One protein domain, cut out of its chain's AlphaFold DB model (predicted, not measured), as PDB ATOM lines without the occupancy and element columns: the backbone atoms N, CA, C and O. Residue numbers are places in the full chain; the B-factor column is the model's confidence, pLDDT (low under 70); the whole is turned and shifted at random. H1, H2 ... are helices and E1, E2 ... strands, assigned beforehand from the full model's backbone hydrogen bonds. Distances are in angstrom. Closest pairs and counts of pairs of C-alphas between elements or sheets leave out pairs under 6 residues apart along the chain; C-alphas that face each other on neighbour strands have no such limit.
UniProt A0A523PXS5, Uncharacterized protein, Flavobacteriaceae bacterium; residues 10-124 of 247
ATOM      1  N   GLY A  10     210.533 147.914 108.162       33.34
ATOM      2  CA  GLY A  10     211.926 148.387 108.213       33.34
ATOM      3  C   GLY A  10     212.899 147.394 107.570       33.34
ATOM      4  O   GLY A  10     213.555 147.720 106.584       33.34
ATOM      5  N   GLN A  11     212.868 146.132 108.012       34.91
ATOM      6  CA  GLN A  11     213.742 145.071 107.489       34.91
ATOM      7  C   GLN A  11     213.512 144.754 106.001       34.91
ATOM      8  O   GLN A  11     214.447 144.394 105.285       34.91
ATOM      9  N   GLN A  12     212.275 144.859 105.496       42.12
ATOM     10  CA  GLN A  12     212.002 144.635 104.068       42.12
ATOM     11  C   GLN A  12     212.526 145.773 103.186       42.12
ATOM     12  O   GLN A  12     212.965 145.522 102.060       42.12
ATOM     13  N   THR A  13     212.465 147.012 103.677       53.00
ATOM     14  CA  THR A  13     212.989 148.186 102.966       53.00
ATOM     15  C   THR A  13     214.514 148.134 102.911       53.00
ATOM     16  O   THR A  13     215.079 148.307 101.832       53.00
ATOM     17  N   GLU A  14     215.160 147.748 104.016       64.69
ATOM     18  CA  GLU A  14     216.609 147.528 104.090       64.69
ATOM     19  C   GLU A  14     217.083 146.454 103.101       64.69
ATOM     20  O   GLU A  14     217.978 146.705 102.298       64.69
ATOM     21  N   LYS A  15     216.425 145.284 103.055       74.94
ATOM     22  CA  LYS A  15     216.777 144.213 102.098       74.94
ATOM     23  C   LYS A  15     216.669 144.657 100.635       74.94
ATOM     24  O   LYS A  15     217.477 144.245  99.805       74.94
ATOM     25  N   LYS A  16     215.678 145.493 100.303       83.31
ATOM     26  CA  LYS A  16     215.497 146.017  98.938       83.31
ATOM     27  C   LYS A  16     216.553 147.059  98.578       83.31
ATOM     28  O   LYS A  16     217.082 146.997  97.474       83.31
ATOM     29  N   GLN A  17     216.866 147.985  99.481       85.19
ATOM     30  CA  GLN A  17     217.911 148.987  99.253       85.19
ATOM     31  C   GLN A  17     219.287 148.328  99.104       85.19
ATOM     32  O   GLN A  17     220.009 148.651  98.165       85.19
ATOM     33  N   VAL A  18     219.600 147.320  99.924       86.19
ATOM     34  CA  VAL A  18     220.826 146.514  99.782       86.19
ATOM     35  C   VAL A  18     220.887 145.834  98.411       86.19
ATOM     36  O   VAL A  18     221.894 145.953  97.720       86.19
ATOM     37  N   ALA A  19     219.807 145.188  97.959       88.38
ATOM     38  CA  ALA A  19     219.777 144.550  96.639       88.38
ATOM     39  C   ALA A  19     219.978 145.552  95.484       88.38
ATOM     40  O   ALA A  19     220.666 145.256  94.503       88.38
ATOM     41  N   ILE A  20     219.402 146.754  95.599       91.94
ATOM     42  CA  ILE A  20     219.576 147.833  94.617       91.94
ATOM     43  C   ILE A  20     221.013 148.361  94.642       91.94
ATOM     44  O   ILE A  20     221.600 148.553  93.579       91.94
ATOM     45  N   ALA A  21     221.603 148.523  95.825       91.62
ATOM     46  CA  ALA A  21     222.992 148.932  95.994       91.62
ATOM     47  C   ALA A  21     223.958 147.930  95.341       91.62
ATOM     48  O   ALA A  21     224.785 148.317  94.520       91.62
ATOM     49  N   THR A  22     223.792 146.628  95.598       92.06
ATOM     50  CA  THR A  22     224.579 145.574  94.937       92.06
ATOM     51  C   THR A  22     224.392 145.589  93.419       92.06
ATOM     52  O   THR A  22     225.352 145.442  92.664       92.06
ATOM     53  N   THR A  23     223.161 145.805  92.945       95.00
ATOM     54  CA  THR A  23     222.868 145.916  91.508       95.00
ATOM     55  C   THR A  23     223.588 147.109  90.883       95.00
ATOM     56  O   THR A  23     224.183 146.977  89.815       95.00
ATOM     57  N   PHE A  24     223.591 148.257  91.558       95.38
ATOM     58  CA  PHE A  24     224.311 149.440  91.111       95.38
ATOM     59  C   PHE A  24     225.818 149.216  91.042       95.38
ATOM     60  O   PHE A  24     226.415 149.526  90.017       95.38
ATOM     61  N   LEU A  25     226.425 148.624  92.073       93.81
ATOM     62  CA  LEU A  25     227.856 148.301  92.070       93.81
ATOM     63  C   LEU A  25     228.218 147.359  90.917       93.81
ATOM     64  O   LEU A  25     229.229 147.557  90.249       93.81
ATOM     65  N   ASN A  26     227.351 146.395  90.600       93.88
ATOM     66  CA  ASN A  26     227.515 145.549  89.419       93.88
ATOM     67  C   ASN A  26     227.371 146.328  88.104       93.88
ATOM     68  O   ASN A  26     228.071 146.022  87.140       93.88
ATOM     69  N   TYR A  27     226.490 147.329  88.027       95.94
ATOM     70  CA  TYR A  27     226.438 148.214  86.861       95.94
ATOM     71  C   TYR A  27     227.722 149.017  86.720       95.94
ATOM     72  O   TYR A  27     228.276 149.043  85.624       95.94
ATOM     73  N   VAL A  28     228.212 149.609  87.812       93.56
ATOM     74  CA  VAL A  28     229.481 150.344  87.856       93.56
ATOM     75  C   VAL A  28     230.622 149.456  87.398       93.56
ATOM     76  O   VAL A  28     231.265 149.790  86.413       93.56
ATOM     77  N   LYS A  29     230.821 148.290  88.019       90.94
ATOM     78  CA  LYS A  29     231.855 147.316  87.643       90.94
ATOM     79  C   LYS A  29     231.828 146.963  86.154       90.94
ATOM     80  O   LYS A  29     232.871 146.895  85.517       90.94
ATOM     81  N   ASN A  30     230.638 146.761  85.590       92.81
ATOM     82  CA  ASN A  30     230.464 146.337  84.198       92.81
ATOM     83  C   ASN A  30     230.328 147.506  83.200       92.81
ATOM     84  O   ASN A  30     229.913 147.278  82.064       92.81
ATOM     85  N   GLY A  31     230.586 148.753  83.610       92.88
ATOM     86  CA  GLY A  31     230.501 149.925  82.727       92.88
ATOM     87  C   GLY A  31     229.080 150.260  82.241       92.88
ATOM     88  O   GLY A  31     228.904 150.959  81.248       92.88
ATOM     89  N   GLN A  32     228.032 149.771  82.912       95.81
ATOM     90  CA  GLN A  32     226.632 149.917  82.490       95.81
ATOM     91  C   GLN A  32     226.023 151.256  82.954       95.81
ATOM     92  O   GLN A  32     225.027 151.274  83.683       95.81
ATOM     93  N   MET A  33     226.610 152.376  82.516       95.00
ATOM     94  CA  MET A  33     226.282 153.739  82.969       95.00
ATOM     95  C   MET A  33     224.789 154.066  82.879       95.00
ATOM     96  O   MET A  33     224.184 154.460  83.874       95.00
ATOM     97  N   GLU A  34     224.152 153.809  81.733       94.94
ATOM     98  CA  GLU A  34     222.726 154.113  81.535       94.94
ATOM     99  C   GLU A  34     221.814 153.361  82.514       94.94
ATOM    100  O   GLU A  34     220.757 153.860  82.907       94.94
ATOM    101  N   LYS A  35     222.208 152.154  82.941       95.44
ATOM    102  CA  LYS A  35     221.457 151.402  83.952       95.44
ATOM    103  C   LYS A  35     221.695 151.960  85.352       95.44
ATOM    104  O   LYS A  35     220.737 152.061  86.115       95.44
ATOM    105  N   GLY A  36     222.926 152.371  85.662       93.12
ATOM    106  CA  GLY A  36     223.254 153.086  86.898       93.12
ATOM    107  C   GLY A  36     222.469 154.392  87.027       93.12
ATOM    108  O   GLY A  36     221.831 154.631  88.048       93.12
ATOM    109  N   TRP A  37     222.414 155.185  85.953       93.69
ATOM    110  CA  TRP A  37     221.676 156.447  85.913       93.69
ATOM    111  C   TRP A  37     220.173 156.267  86.143       93.69
ATOM    112  O   TRP A  37     219.515 157.134  86.713       93.69
ATOM    113  N   LYS A  38     219.585 155.147  85.710       94.06
ATOM    114  CA  LYS A  38     218.155 154.863  85.920       94.06
ATOM    115  C   LYS A  38     217.784 154.639  87.385       94.06
ATOM    116  O   LYS A  38     216.650 154.931  87.744       94.06
ATOM    117  N   ILE A  39     218.708 154.143  88.206       93.38
ATOM    118  CA  ILE A  39     218.460 153.833  89.624       93.38
ATOM    119  C   ILE A  39     219.063 154.869  90.583       93.38
ATOM    120  O   ILE A  39     219.030 154.679  91.798       93.38
ATOM    121  N   PHE A  40     219.584 155.968  90.037       91.50
ATOM    122  CA  PHE A  40     220.071 157.119  90.787       91.50
ATOM    123  C   PHE A  40     218.939 158.121  91.060       91.50
ATOM    124  O   PHE A  40     218.103 158.392  90.191       91.50
ATOM    125  N   ASP A  41     218.914 158.674  92.270       89.44
ATOM    126  CA  ASP A  41     217.885 159.589  92.760       89.44
ATOM    127  C   ASP A  41     218.152 161.017  92.268       89.44
ATOM    128  O   ASP A  41     218.795 161.834  92.928       89.44
ATOM    129  N   LYS A  42     217.679 161.302  91.054       86.00
ATOM    130  CA  LYS A  42     217.844 162.601  90.383       86.00
ATOM    131  C   LYS A  42     217.016 163.701  91.028       86.00
ATOM    132  O   LYS A  42     217.439 164.850  91.054       86.00
ATOM    133  N   GLU A  43     215.839 163.347  91.534       82.31
ATOM    134  CA  GLU A  43     214.890 164.304  92.104       82.31
ATOM    135  C   GLU A  43     215.434 164.902  93.400       82.31
ATOM    136  O   GLU A  43     215.323 166.104  93.628       82.31
ATOM    137  N   ASN A  44     216.101 164.082  94.215       75.19
ATOM    138  CA  ASN A  44     216.707 164.539  95.461       75.19
ATOM    139  C   ASN A  44     218.129 165.095  95.294       75.19
ATOM    140  O   ASN A  44     218.658 165.681  96.242       75.19
ATOM    141  N   ASN A  45     218.710 164.967  94.095       75.81
ATOM    142  CA  ASN A  45     220.019 165.504  93.721       75.81
ATOM    143  C   ASN A  45     219.937 166.364  92.447       75.81
ATOM    144  O   ASN A  45     220.627 166.073  91.465       75.81
ATOM    145  N   PRO A  46     219.150 167.456  92.444       77.06
ATOM    146  CA  PRO A  46     218.924 168.267  91.243       77.06
ATOM    147  C   PRO A  46     220.209 168.904  90.687       77.06
ATOM    148  O   PRO A  46     220.280 169.255  89.514       77.06
ATOM    149  N   ASN A  47     221.252 169.017  91.516       79.81
ATOM    150  CA  ASN A  47     222.541 169.603  91.149       79.81
ATOM    151  C   ASN A  47     223.499 168.615  90.450       79.81
ATOM    152  O   ASN A  47     224.570 169.023  89.980       79.81
ATOM    153  N   ILE A  48     223.146 167.323  90.389       82.12
ATOM    154  CA  ILE A  48     223.923 166.296  89.690       82.12
ATOM    155  C   ILE A  48     223.368 166.135  88.274       82.12
ATOM    156  O   ILE A  48     222.358 165.476  88.037       82.12
ATOM    157  N   THR A  49     224.060 166.747  87.313       88.38
ATOM    158  CA  THR A  49     223.780 166.563  85.887       88.38
ATOM    159  C   THR A  49     224.190 165.161  85.431       88.38
ATOM    160  O   THR A  49     225.022 164.506  86.064       88.38
ATOM    161  N   LYS A  50     223.646 164.706  84.293       87.69
ATOM    162  CA  LYS A  50     224.024 163.415  83.695       87.69
ATOM    163  C   LYS A  50     225.530 163.332  83.418       87.69
ATOM    164  O   LYS A  50     226.133 162.309  83.696       87.69
ATOM    165  N   GLU A  51     226.129 164.424  82.954       86.56
ATOM    166  CA  GLU A  51     227.573 164.532  82.711       86.56
ATOM    167  C   GLU A  51     228.395 164.381  84.004       86.56
ATOM    168  O   GLU A  51     229.347 163.604  84.053       86.56
ATOM    169  N   LYS A  52     227.998 165.052  85.097       84.44
ATOM    170  CA  LYS A  52     228.657 164.884  86.407       84.44
ATOM    171  C   LYS A  52     228.543 163.448  86.913       84.44
ATOM    172  O   LYS A  52     229.508 162.908  87.450       84.44
ATOM    173  N   PHE A  53     227.375 162.836  86.731       88.81
ATOM    174  CA  PHE A  53     227.167 161.435  87.067       88.81
ATOM    175  C   PHE A  53     228.047 160.515  86.219       88.81
ATOM    176  O   PHE A  53     228.671 159.617  86.767       88.81
ATOM    177  N   GLU A  54     228.135 160.742  84.910       90.12
ATOM    178  CA  GLU A  54     228.949 159.949  83.986       90.12
ATOM    179  C   GLU A  54     230.438 160.010  84.335       90.12
ATOM    180  O   GLU A  54     231.097 158.970  84.387       90.12
ATOM    181  N   ASN A  55     230.949 161.197  84.668       85.31
ATOM    182  CA  ASN A  55     232.329 161.369  85.118       85.31
ATOM    183  C   ASN A  55     232.598 160.591  86.417       85.31
ATOM    184  O   ASN A  55     233.557 159.823  86.494       85.31
ATOM    185  N   GLY A  56     231.717 160.726  87.416       83.88
ATOM    186  CA  GLY A  56     231.830 159.981  88.675       83.88
ATOM    187  C   GLY A  56     231.689 158.466  88.488       83.88
ATOM    188  O   GLY A  56     232.443 157.690  89.069       83.88
ATOM    189  N   PHE A  57     230.769 158.035  87.627       91.25
ATOM    190  CA  PHE A  57     230.552 156.629  87.292       91.25
ATOM    191  C   PHE A  57     231.768 156.031  86.584       91.25
ATOM    192  O   PHE A  57     232.160 154.910  86.889       91.25
ATOM    193  N   THR A  58     232.378 156.772  85.659       88.88
ATOM    194  CA  THR A  58     233.584 156.343  84.942       88.88
ATOM    195  C   THR A  58     234.762 156.193  85.897       88.88
ATOM    196  O   THR A  58     235.501 155.216  85.801       88.88
ATOM    197  N   GLN A  59     234.921 157.122  86.845       84.38
ATOM    198  CA  GLN A  59     235.950 157.009  87.876       84.38
ATOM    199  C   GLN A  59     235.721 155.771  88.750       84.38
ATOM    200  O   GLN A  59     236.596 154.915  88.838       84.38
ATOM    201  N   LEU A  60     234.506 155.603  89.278       86.50
ATOM    202  CA  LEU A  60     234.147 154.419  90.055       86.50
ATOM    203  C   LEU A  60     234.295 153.122  89.247       86.50
ATOM    204  O   LEU A  60     234.673 152.099  89.802       86.50
ATOM    205  N   ASN A  61     234.014 153.122  87.943       89.62
ATOM    206  CA  ASN A  61     234.221 151.948  87.100       89.62
ATOM    207  C   ASN A  61     235.703 151.577  87.023       89.62
ATOM    208  O   ASN A  61     236.019 150.402  87.184       89.62
ATOM    209  N   LYS A  62     236.605 152.547  86.826       83.62
ATOM    210  CA  LYS A  62     238.053 152.287  86.845       83.62
ATOM    211  C   LYS A  62     238.467 151.659  88.171       83.62
ATOM    212  O   LYS A  62     239.101 150.606  88.156       83.62
ATOM    213  N   ASP A  63     238.011 152.247  89.273       80.06
ATOM    214  CA  ASP A  63     238.344 151.803  90.625       80.06
ATOM    215  C   ASP A  63     237.768 150.411  90.927       80.06
ATOM    216  O   ASP A  63     238.413 149.610  91.593       80.06
ATOM    217  N   LEU A  64     236.576 150.085  90.412       84.62
ATOM    218  CA  LEU A  64     235.868 148.842  90.736       84.62
ATOM    219  C   LEU A  64     236.019 147.707  89.725       84.62
ATOM    220  O   LEU A  64     235.652 146.570  90.029       84.62
ATOM    221  N   SER A  65     236.527 147.990  88.527       83.06
ATOM    222  CA  SER A  65     236.619 147.021  87.424       83.06
ATOM    223  C   SER A  65     237.450 145.781  87.764       83.06
ATOM    224  O   SER A  65     237.223 144.714  87.198       83.06
ATOM    225  N   THR A  66     238.379 145.910  88.711       81.06
ATOM    226  CA  THR A  66     239.314 144.865  89.141       81.06
ATOM    227  C   THR A  66     238.764 143.956  90.247       81.06
ATOM    228  O   THR A  66     239.388 142.946  90.567       81.06
ATOM    229  N   PHE A  67     237.600 144.280  90.823       83.62
ATOM    230  CA  PHE A  67     236.981 143.505  91.901       83.62
ATOM    231  C   PHE A  67     235.945 142.509  91.374       83.62
ATOM    232  O   PHE A  67     235.240 142.739  90.392       83.62
ATOM    233  N   ASP A  68     235.798 141.381  92.063       83.38
ATOM    234  CA  ASP A  68     234.924 140.275  91.683       83.38
ATOM    235  C   ASP A  68     233.513 140.394  92.256       83.38
ATOM    236  O   ASP A  68     232.534 140.155  91.539       83.38
ATOM    237  N   SER A  69     233.403 140.772  93.526       85.44
ATOM    238  CA  SER A  69     232.136 140.823  94.258       85.44
ATOM    239  C   SER A  69     232.117 141.927  95.311       85.44
ATOM    240  O   SER A  69     233.152 142.490  95.659       85.44
ATOM    241  N   PHE A  70     230.925 142.207  95.839       87.31
ATOM    242  CA  PHE A  70     230.686 143.223  96.861       87.31
ATOM    243  C   PHE A  70     229.933 142.596  98.032       87.31
ATOM    244  O   PHE A  70     228.893 141.970  97.821       87.31
ATOM    245  N   GLU A  71     230.433 142.778  99.248       83.50
ATOM    246  CA  GLU A  71     229.819 142.258 100.471       83.50
ATOM    247  C   GLU A  71     229.392 143.413 101.373       83.50
ATOM    248  O   GLU A  71     230.174 144.325 101.629       83.50
ATOM    249  N   LEU A  72     228.147 143.390 101.850       77.62
ATOM    250  CA  LEU A  72     227.669 144.372 102.819       77.62
ATOM    251  C   LEU A  72     228.366 144.134 104.163       77.62
ATOM    252  O   LEU A  72     228.175 143.085 104.770       77.62
ATOM    253  N   THR A  73     229.114 145.118 104.654       71.25
ATOM    254  CA  THR A  73     229.841 145.018 105.929       71.25
ATOM    255  C   THR A  73     229.205 145.837 107.040       71.25
ATOM    256  O   THR A  73     229.313 145.482 108.212       71.25
ATOM    257  N   MET A  74     228.527 146.930 106.691       68.38
ATOM    258  CA  MET A  74     227.892 147.811 107.664       68.38
ATOM    259  C   MET A  74     226.638 148.456 107.083       68.38
ATOM    260  O   MET A  74     226.575 148.795 105.903       68.38
ATOM    261  N   SER A  75     225.649 148.673 107.942       74.62
ATOM    262  CA  SER A  75     224.489 149.510 107.656       74.62
ATOM    263  C   SER A  75     224.265 150.484 108.803       74.62
ATOM    264  O   SER A  75     224.452 150.122 109.964       74.62
ATOM    265  N   GLY A  76     223.831 151.699 108.495       67.56
ATOM    266  CA  GLY A  76     223.570 152.724 109.497       67.56
ATOM    267  C   GLY A  76     222.616 153.796 108.999       67.56
ATOM    268  O   GLY A  76     222.108 153.742 107.879       67.56
ATOM    269  N   VAL A  77     222.385 154.787 109.852       73.38
ATOM    270  CA  VAL A  77     221.607 155.979 109.519       73.38
ATOM    271  C   VAL A  77     222.550 157.175 109.509       73.38
ATOM    272  O   VAL A  77     223.303 157.366 110.460       73.38
ATOM    273  N   LYS A  78     222.487 157.985 108.452       72.94
ATOM    274  CA  LYS A  78     223.214 159.251 108.327       72.94
ATOM    275  C   LYS A  78     222.213 160.397 108.236       72.94
ATOM    276  O   LYS A  78     221.205 160.283 107.544       72.94
ATOM    277  N   PHE A  79     222.497 161.494 108.925       75.31
ATOM    278  CA  PHE A  79     221.727 162.729 108.822       75.31
ATOM    279  C   PHE A  79     222.547 163.762 108.051       75.31
ATOM    280  O   PHE A  79     223.746 163.895 108.287       75.31
ATOM    281  N   ASP A  80     221.904 164.459 107.121       71.56
ATOM    282  CA  ASP A  80     222.461 165.620 106.423       71.56
ATOM    283  C   ASP A  80     221.380 166.708 106.406       71.56
ATOM    284  O   ASP A  80     220.361 166.601 105.713       71.56
ATOM    285  N   GLY A  81     221.539 167.685 107.301       80.25
ATOM    286  CA  GLY A  81     220.463 168.586 107.704       80.25
ATOM    287  C   GLY A  81     219.251 167.814 108.241       80.25
ATOM    288  O   GLY A  81     219.374 166.934 109.090       80.25
ATOM    289  N   GLU A  82     218.066 168.123 107.714       79.12
ATOM    290  CA  GLU A  82     216.803 167.464 108.082       79.12
ATOM    291  C   GLU A  82     216.586 166.114 107.372       79.12
ATOM    292  O   GLU A  82     215.628 165.392 107.661       79.12
ATOM    293  N   LYS A  83     217.453 165.748 106.420       78.94
ATOM    294  CA  LYS A  83     217.293 164.526 105.631       78.94
ATOM    295  C   LYS A  83     217.912 163.335 106.356       78.94
ATOM    296  O   LYS A  83     219.091 163.336 106.706       78.94
ATOM    297  N   GLN A  84     217.113 162.282 106.521       81.06
ATOM    298  CA  GLN A  84     217.560 160.994 107.046       81.06
ATOM    299  C   GLN A  84     217.880 160.029 105.895       81.06
ATOM    300  O   GLN A  84     217.007 159.687 105.088       81.06
ATOM    301  N   PHE A  85     219.113 159.532 105.876       81.44
ATOM    302  CA  PHE A  85     219.603 158.547 104.923       81.44
ATOM    303  C   PHE A  85     219.859 157.203 105.593       81.44
ATOM    304  O   PHE A  85     220.408 157.139 106.691       81.44
ATOM    305  N   ASN A  86     219.523 156.124 104.895       81.75
ATOM    306  CA  ASN A  86     220.066 154.804 105.168       81.75
ATOM    307  C   ASN A  86     221.398 154.686 104.426       81.75
ATOM    308  O   ASN A  86     221.458 154.890 103.213       81.75
ATOM    309  N   GLN A  87     222.458 154.380 105.162       82.62
ATOM    310  CA  GLN A  87     223.804 154.185 104.647       82.62
ATOM    311  C   GLN A  87     224.145 152.701 104.645       82.62
ATOM    312  O   GLN A  87     223.962 152.025 105.656       82.62
ATOM    313  N   TYR A  88     224.701 152.219 103.537       83.69
ATOM    314  CA  TYR A  88     225.205 150.857 103.392       83.69
ATOM    315  C   TYR A  88     226.655 150.889 102.926       83.69
ATOM    316  O   TYR A  88     226.948 151.460 101.879       83.69
ATOM    317  N   THR A  89     227.545 150.264 103.689       82.38
ATOM    318  CA  THR A  89     228.960 150.122 103.343       82.38
ATOM    319  C   THR A  89     229.199 148.737 102.763       82.38
ATOM    320  O   THR A  89     228.926 147.729 103.417       82.38
ATOM    321  N   PHE A  90     229.730 148.689 101.546       84.81
ATOM    322  CA  PHE A  90     230.121 147.455 100.874       84.81
ATOM    323  C   PHE A  90     231.637 147.344 100.808       84.81
ATOM    324  O   PHE A  90     232.284 148.279 100.347       84.81
ATOM    325  N   LYS A  91     232.196 146.203 101.214       83.88
ATOM    326  CA  LYS A  91     233.587 145.828 100.942       83.88
ATOM    327  C   LYS A  91     233.689 145.231  99.540       83.88
ATOM    328  O   LYS A  91     232.880 144.381  99.163       83.88
ATOM    329  N   CYS A  92     234.680 145.674  98.776       85.00
ATOM    330  CA  CYS A  92     234.985 145.156  97.447       85.00
ATOM    331  C   CYS A  92     235.954 143.975  97.583       85.00
ATOM    332  O   CYS A  92     236.950 144.059  98.295       85.00
ATOM    333  N   ILE A  93     235.654 142.854  96.930       80.50
ATOM    334  CA  ILE A  93     236.392 141.593  97.078       80.50
ATOM    335  C   ILE A  93     236.974 141.198  95.725       80.50
ATOM    336  O   ILE A  93     236.223 141.065  94.760       80.50
ATOM    337  N   SER A  94     238.286 140.963  95.665       77.94
ATOM    338  CA  SER A  94     238.974 140.366  94.512       77.94
ATOM    339  C   SER A  94     239.380 138.921  94.815       77.94
ATOM    340  O   SER A  94     239.879 138.612  95.895       77.94
ATOM    341  N   LYS A  95     239.161 138.016  93.861       64.00
ATOM    342  CA  LYS A  95     239.550 136.596  93.899       64.00
ATOM    343  C   LYS A  95     240.983 136.383  93.426       64.00
ATOM    344  O   LYS A  95     241.573 135.340  93.704       64.00
ATOM    345  N   THR A  96     241.554 137.359  92.725       57.12
ATOM    346  CA  THR A  96     242.984 137.386  92.425       57.12
ATOM    347  C   THR A  96     243.687 138.028  93.620       57.12
ATOM    348  O   THR A  96     243.453 139.190  93.929       57.12
ATOM    349  N   LYS A  97     244.526 137.266  94.334       47.19
ATOM    350  CA  LYS A  97     245.220 137.663  95.583       47.19
ATOM    351  C   LYS A  97     246.197 138.860  95.450       47.19
ATOM    352  O   LYS A  97     247.048 139.041  96.308       47.19
ATOM    353  N   ASN A  98     246.091 139.666  94.395       47.59
ATOM    354  CA  ASN A  98     246.994 140.775  94.083       47.59
ATOM    355  C   ASN A  98     246.413 142.160  94.409       47.59
ATOM    356  O   ASN A  98     247.061 143.161  94.116       47.59
ATOM    357  N   ILE A  99     245.217 142.244  95.002       48.22
ATOM    358  CA  ILE A  99     244.663 143.512  95.498       48.22
ATOM    359  C   ILE A  99     244.649 143.451  97.024       48.22
ATOM    360  O   ILE A  99     243.849 142.734  97.618       48.22
ATOM    361  N   VAL A 100     245.584 144.186  97.625       48.38
ATOM    362  CA  VAL A 100     245.816 144.315  99.077       48.38
ATOM    363  C   VAL A 100     244.892 145.382  99.701       48.38
ATOM    364  O   VAL A 100     245.018 145.715 100.870       48.38
ATOM    365  N   ASP A 101     243.927 145.914  98.946       49.53
ATOM    366  CA  ASP A 101     243.169 147.090  99.372       49.53
ATOM    367  C   ASP A 101     241.789 146.726  99.920       49.53
ATOM    368  O   ASP A 101     240.937 146.190  99.206       49.53
ATOM    369  N   ASP A 102     241.543 147.104 101.175       59.56
ATOM    370  CA  ASP A 102     240.215 147.177 101.788       59.56
ATOM    371  C   ASP A 102     239.408 148.342 101.177       59.56
ATOM    372  O   ASP A 102     239.063 149.325 101.837       59.56
ATOM    373  N   VAL A 103     239.099 148.251  99.879       74.44
ATOM    374  CA  VAL A 103     238.230 149.222  99.207       74.44
ATOM    375  C   VAL A 103     236.808 149.008  99.688       74.44
ATOM    376  O   VAL A 103     236.235 147.923  99.549       74.44
ATOM    377  N   SER A 104     236.211 150.066 100.229       82.50
ATOM    378  CA  SER A 104     234.799 150.063 100.578       82.50
ATOM    379  C   SER A 104     234.047 151.187  99.884       82.50
ATOM    380  O   SER A 104     234.627 152.174  99.438       82.50
ATOM    381  N   ILE A 105     232.738 151.024  99.734       85.19
ATOM    382  CA  ILE A 105     231.867 152.034  99.138       85.19
ATOM    383  C   ILE A 105     230.670 152.231 100.041       85.19
ATOM    384  O   ILE A 105     229.961 151.274 100.358       85.19
ATOM    385  N   ASP A 106     230.419 153.483 100.399       86.75
ATOM    386  CA  ASP A 106     229.166 153.894 101.001       86.75
ATOM    387  C   ASP A 106     228.138 154.210  99.916       86.75
ATOM    388  O   ASP A 106     228.381 155.003  99.005       86.75
ATOM    389  N   ILE A 107     226.955 153.618 100.045       90.31
ATOM    390  CA  ILE A 107     225.782 153.934  99.236       90.31
ATOM    391  C   ILE A 107     224.698 154.462 100.164       90.31
ATOM    392  O   ILE A 107     224.327 153.811 101.145       90.31
ATOM    393  N   LEU A 108     224.193 155.651  99.848       89.12
ATOM    394  CA  LEU A 108     223.142 156.318 100.601       89.12
ATOM    395  C   LEU A 108     221.810 156.212  99.870       89.12
ATOM    396  O   LEU A 108     221.730 156.417  98.660       89.12
ATOM    397  N   PHE A 109     220.753 155.982 100.637       88.00
ATOM    398  CA  PHE A 109     219.363 156.077 100.206       88.00
ATOM    399  C   PHE A 109     218.648 157.034 101.140       88.00
ATOM    400  O   PHE A 109     218.858 156.968 102.347       88.00
ATOM    401  N   LEU A 110     217.750 157.875 100.636       85.69
ATOM    402  CA  LEU A 110     216.778 158.494 101.536       85.69
ATOM    403  C   LEU A 110     215.947 157.395 102.197       85.69
ATOM    404  O   LEU A 110     215.580 156.419 101.541       85.69
ATOM    405  N   LYS A 111     215.611 157.562 103.478       79.12
ATOM    406  CA  LYS A 111     214.830 156.575 104.245       79.12
ATOM    407  C   LYS A 111     213.566 156.095 103.515       79.12
ATOM    408  O   LYS A 111     213.189 154.933 103.639       79.12
ATOM    409  N   SER A 112     212.915 156.985 102.768       78.31
ATOM    410  CA  SER A 112     211.688 156.721 102.005       78.31
ATOM    411  C   SER A 112     211.916 156.290 100.549       78.31
ATOM    412  O   SER A 112     210.966 155.861  99.895       78.31
ATOM    413  N   SER A 113     213.139 156.395 100.022       82.44
ATOM    414  CA  SER A 113     213.452 156.160  98.609       82.44
ATOM    415  C   SER A 113     214.104 154.798  98.397       82.44
ATOM    416  O   SER A 113     214.803 154.267  99.255       82.44
ATOM    417  N   LYS A 114     213.897 154.218  97.217       85.38
ATOM    418  CA  LYS A 114     214.641 153.033  96.755       85.38
ATOM    419  C   LYS A 114     215.724 153.395  95.744       85.38
ATOM    420  O   LYS A 114     216.391 152.505  95.235       85.38
ATOM    421  N   LEU A 115     215.867 154.677  95.430       90.31
ATOM    422  CA  LEU A 115     216.867 155.177  94.504       90.31
ATOM    423  C   LEU A 115     218.121 155.582  95.273       90.31
ATOM    424  O   LEU A 115     218.056 155.999  96.432       90.31
ATOM    425  N   ILE A 116     219.262 155.437  94.615       88.75
ATOM    426  CA  ILE A 116     220.556 155.769  95.200       88.75
ATOM    427  C   ILE A 116     220.679 157.280  95.264       88.75
ATOM    428  O   ILE A 116     220.738 157.947  94.235       88.75
ATOM    429  N   ALA A 117     220.726 157.806  96.478       86.56
ATOM    430  CA  ALA A 117     220.865 159.228  96.722       86.56
ATOM    431  C   ALA A 117     222.321 159.682  96.636       86.56
ATOM    432  O   ALA A 117     222.577 160.797  96.200       86.56
ATOM    433  N   ASN A 118     223.275 158.846  97.044       85.50
ATOM    434  CA  ASN A 118     224.690 159.177  96.931       85.50
ATOM    435  C   ASN A 118     225.555 157.916  96.909       85.50
ATOM    436  O   ASN A 118     225.159 156.873  97.431       85.50
ATOM    437  N   VAL A 119     226.744 158.040  96.330       85.00
ATOM    438  CA  VAL A 119     227.771 157.002  96.296       85.00
ATOM    439  C   VAL A 119     229.084 157.658  96.672       85.00
ATOM    440  O   VAL A 119     229.501 158.621  96.033       85.00
ATOM    441  N   GLN A 120     229.722 157.148  97.715       80.44
ATOM    442  CA  GLN A 120     230.984 157.672  98.212       80.44
ATOM    443  C   GLN A 120     231.980 156.516  98.292       80.44
ATOM    444  O   GLN A 120     231.821 155.639  99.147       80.44
ATOM    445  N   PRO A 121     232.985 156.460  97.399       70.56
ATOM    446  CA  PRO A 121     234.077 155.525  97.581       70.56
ATOM    447  C   PRO A 121     234.808 155.890  98.873       70.56
ATOM    448  O   PRO A 121     235.235 157.026  99.071       70.56
ATOM    449  N   LYS A 122     234.941 154.912  99.762       66.19
ATOM    450  CA  LYS A 122     235.868 154.958 100.883       66.19
ATOM    451  C   LYS A 122     237.181 154.403 100.369       66.19
ATOM    452  O   LYS A 122     237.478 153.215 100.494       66.19
ATOM    453  N   VAL A 123     237.949 155.287  99.747       48.41
ATOM    454  CA  VAL A 123     239.377 155.052  99.599       48.41
ATOM    455  C   VAL A 123     239.934 155.164 101.014       48.41
ATOM    456  O   VAL A 123     240.025 156.266 101.555       48.41
ATOM    457  N   LEU A 124     240.231 154.034 101.664       42.28
ATOM    458  CA  LEU A 124     241.245 154.082 102.710       42.28
ATOM    459  C   LEU A 124     242.499 154.527 101.981       42.28
ATOM    460  O   LEU A 124     242.943 153.845 101.058       42.28
TER     461      LEU A 124
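AT A GLANCE: This is residues 10 to 124 of the 247 residues of an uncharacterized protein of Flavobacteriaceae bacterium (UniProt A0A523PXS5). A strongly twisted sheet of four strands curls round the long helix H1, while H3 lies slantwise over E3 and E4 and the short H2 packs on H1 and H3, off the sheet. The 115 printed residues run H1 H2 H3 E1 E2 E3 E4; the antiparallel sheet, ordered E1 E2 E3 E4, is a meander, each strand the neighbour of the one before. The class is mixed, in two layers, helices H1 and H3 on one face of the sheet. The whole is compact, with a radius of gyration of the C-alphas of 13.7 A and spans of 42 by 32 by 23 A.

HOW THE PARTS SIT: H1, residues 10 to 29, is on the sheet; its closest C-alphas to E3, residues 104 to 110, are Ala 21 and Ile 107, 6.6 A. With residues 24 to 28 alone it touches H2, residues 33 to 38, in a helical hairpin at a shallow tilt of 24 degrees, closest C-alphas Phe 24 and Gly 36, 5.7 A. H3, residues 50 to 64, touches residues 28 to 29 of H1, about perpendicular at 82 degrees, closest C-alphas Val 28 and Asn 61, 5.1 A. Every O i to N i+4 pair in H1, H2 and H3 is within hydrogen-bond range. Hairpins join E1, residues 69 to 80, to E2, residues 83 to 93 (N 71 and O 91, 2.9 A), E2 to E3 (N 88 and O 107, 2.9 A), and E3 to E4, residues 116 to 122 (N 106 and O 120, 2.9 A).

IN THESE COORDINATES: H1 begins at C-alpha 10 (211.926, 148.387, 108.213) and is 28.7 A long; H3 is 20.1 A. E1, 29.3 A, bends by 67 degrees at residue 76; E2 is 31.0 A. E4 ends at C-alpha 122 (235.868, 154.958, 100.883).

THE WHOLE: The farthest C-alphas, Glu 82 and Lys 97, are 43.0 A apart. The printed part has no cut; H2 to H3 is a long link. Residues 10 to 14, 74, 76, 95 to 102 and 122 to 124 are under pLDDT 70.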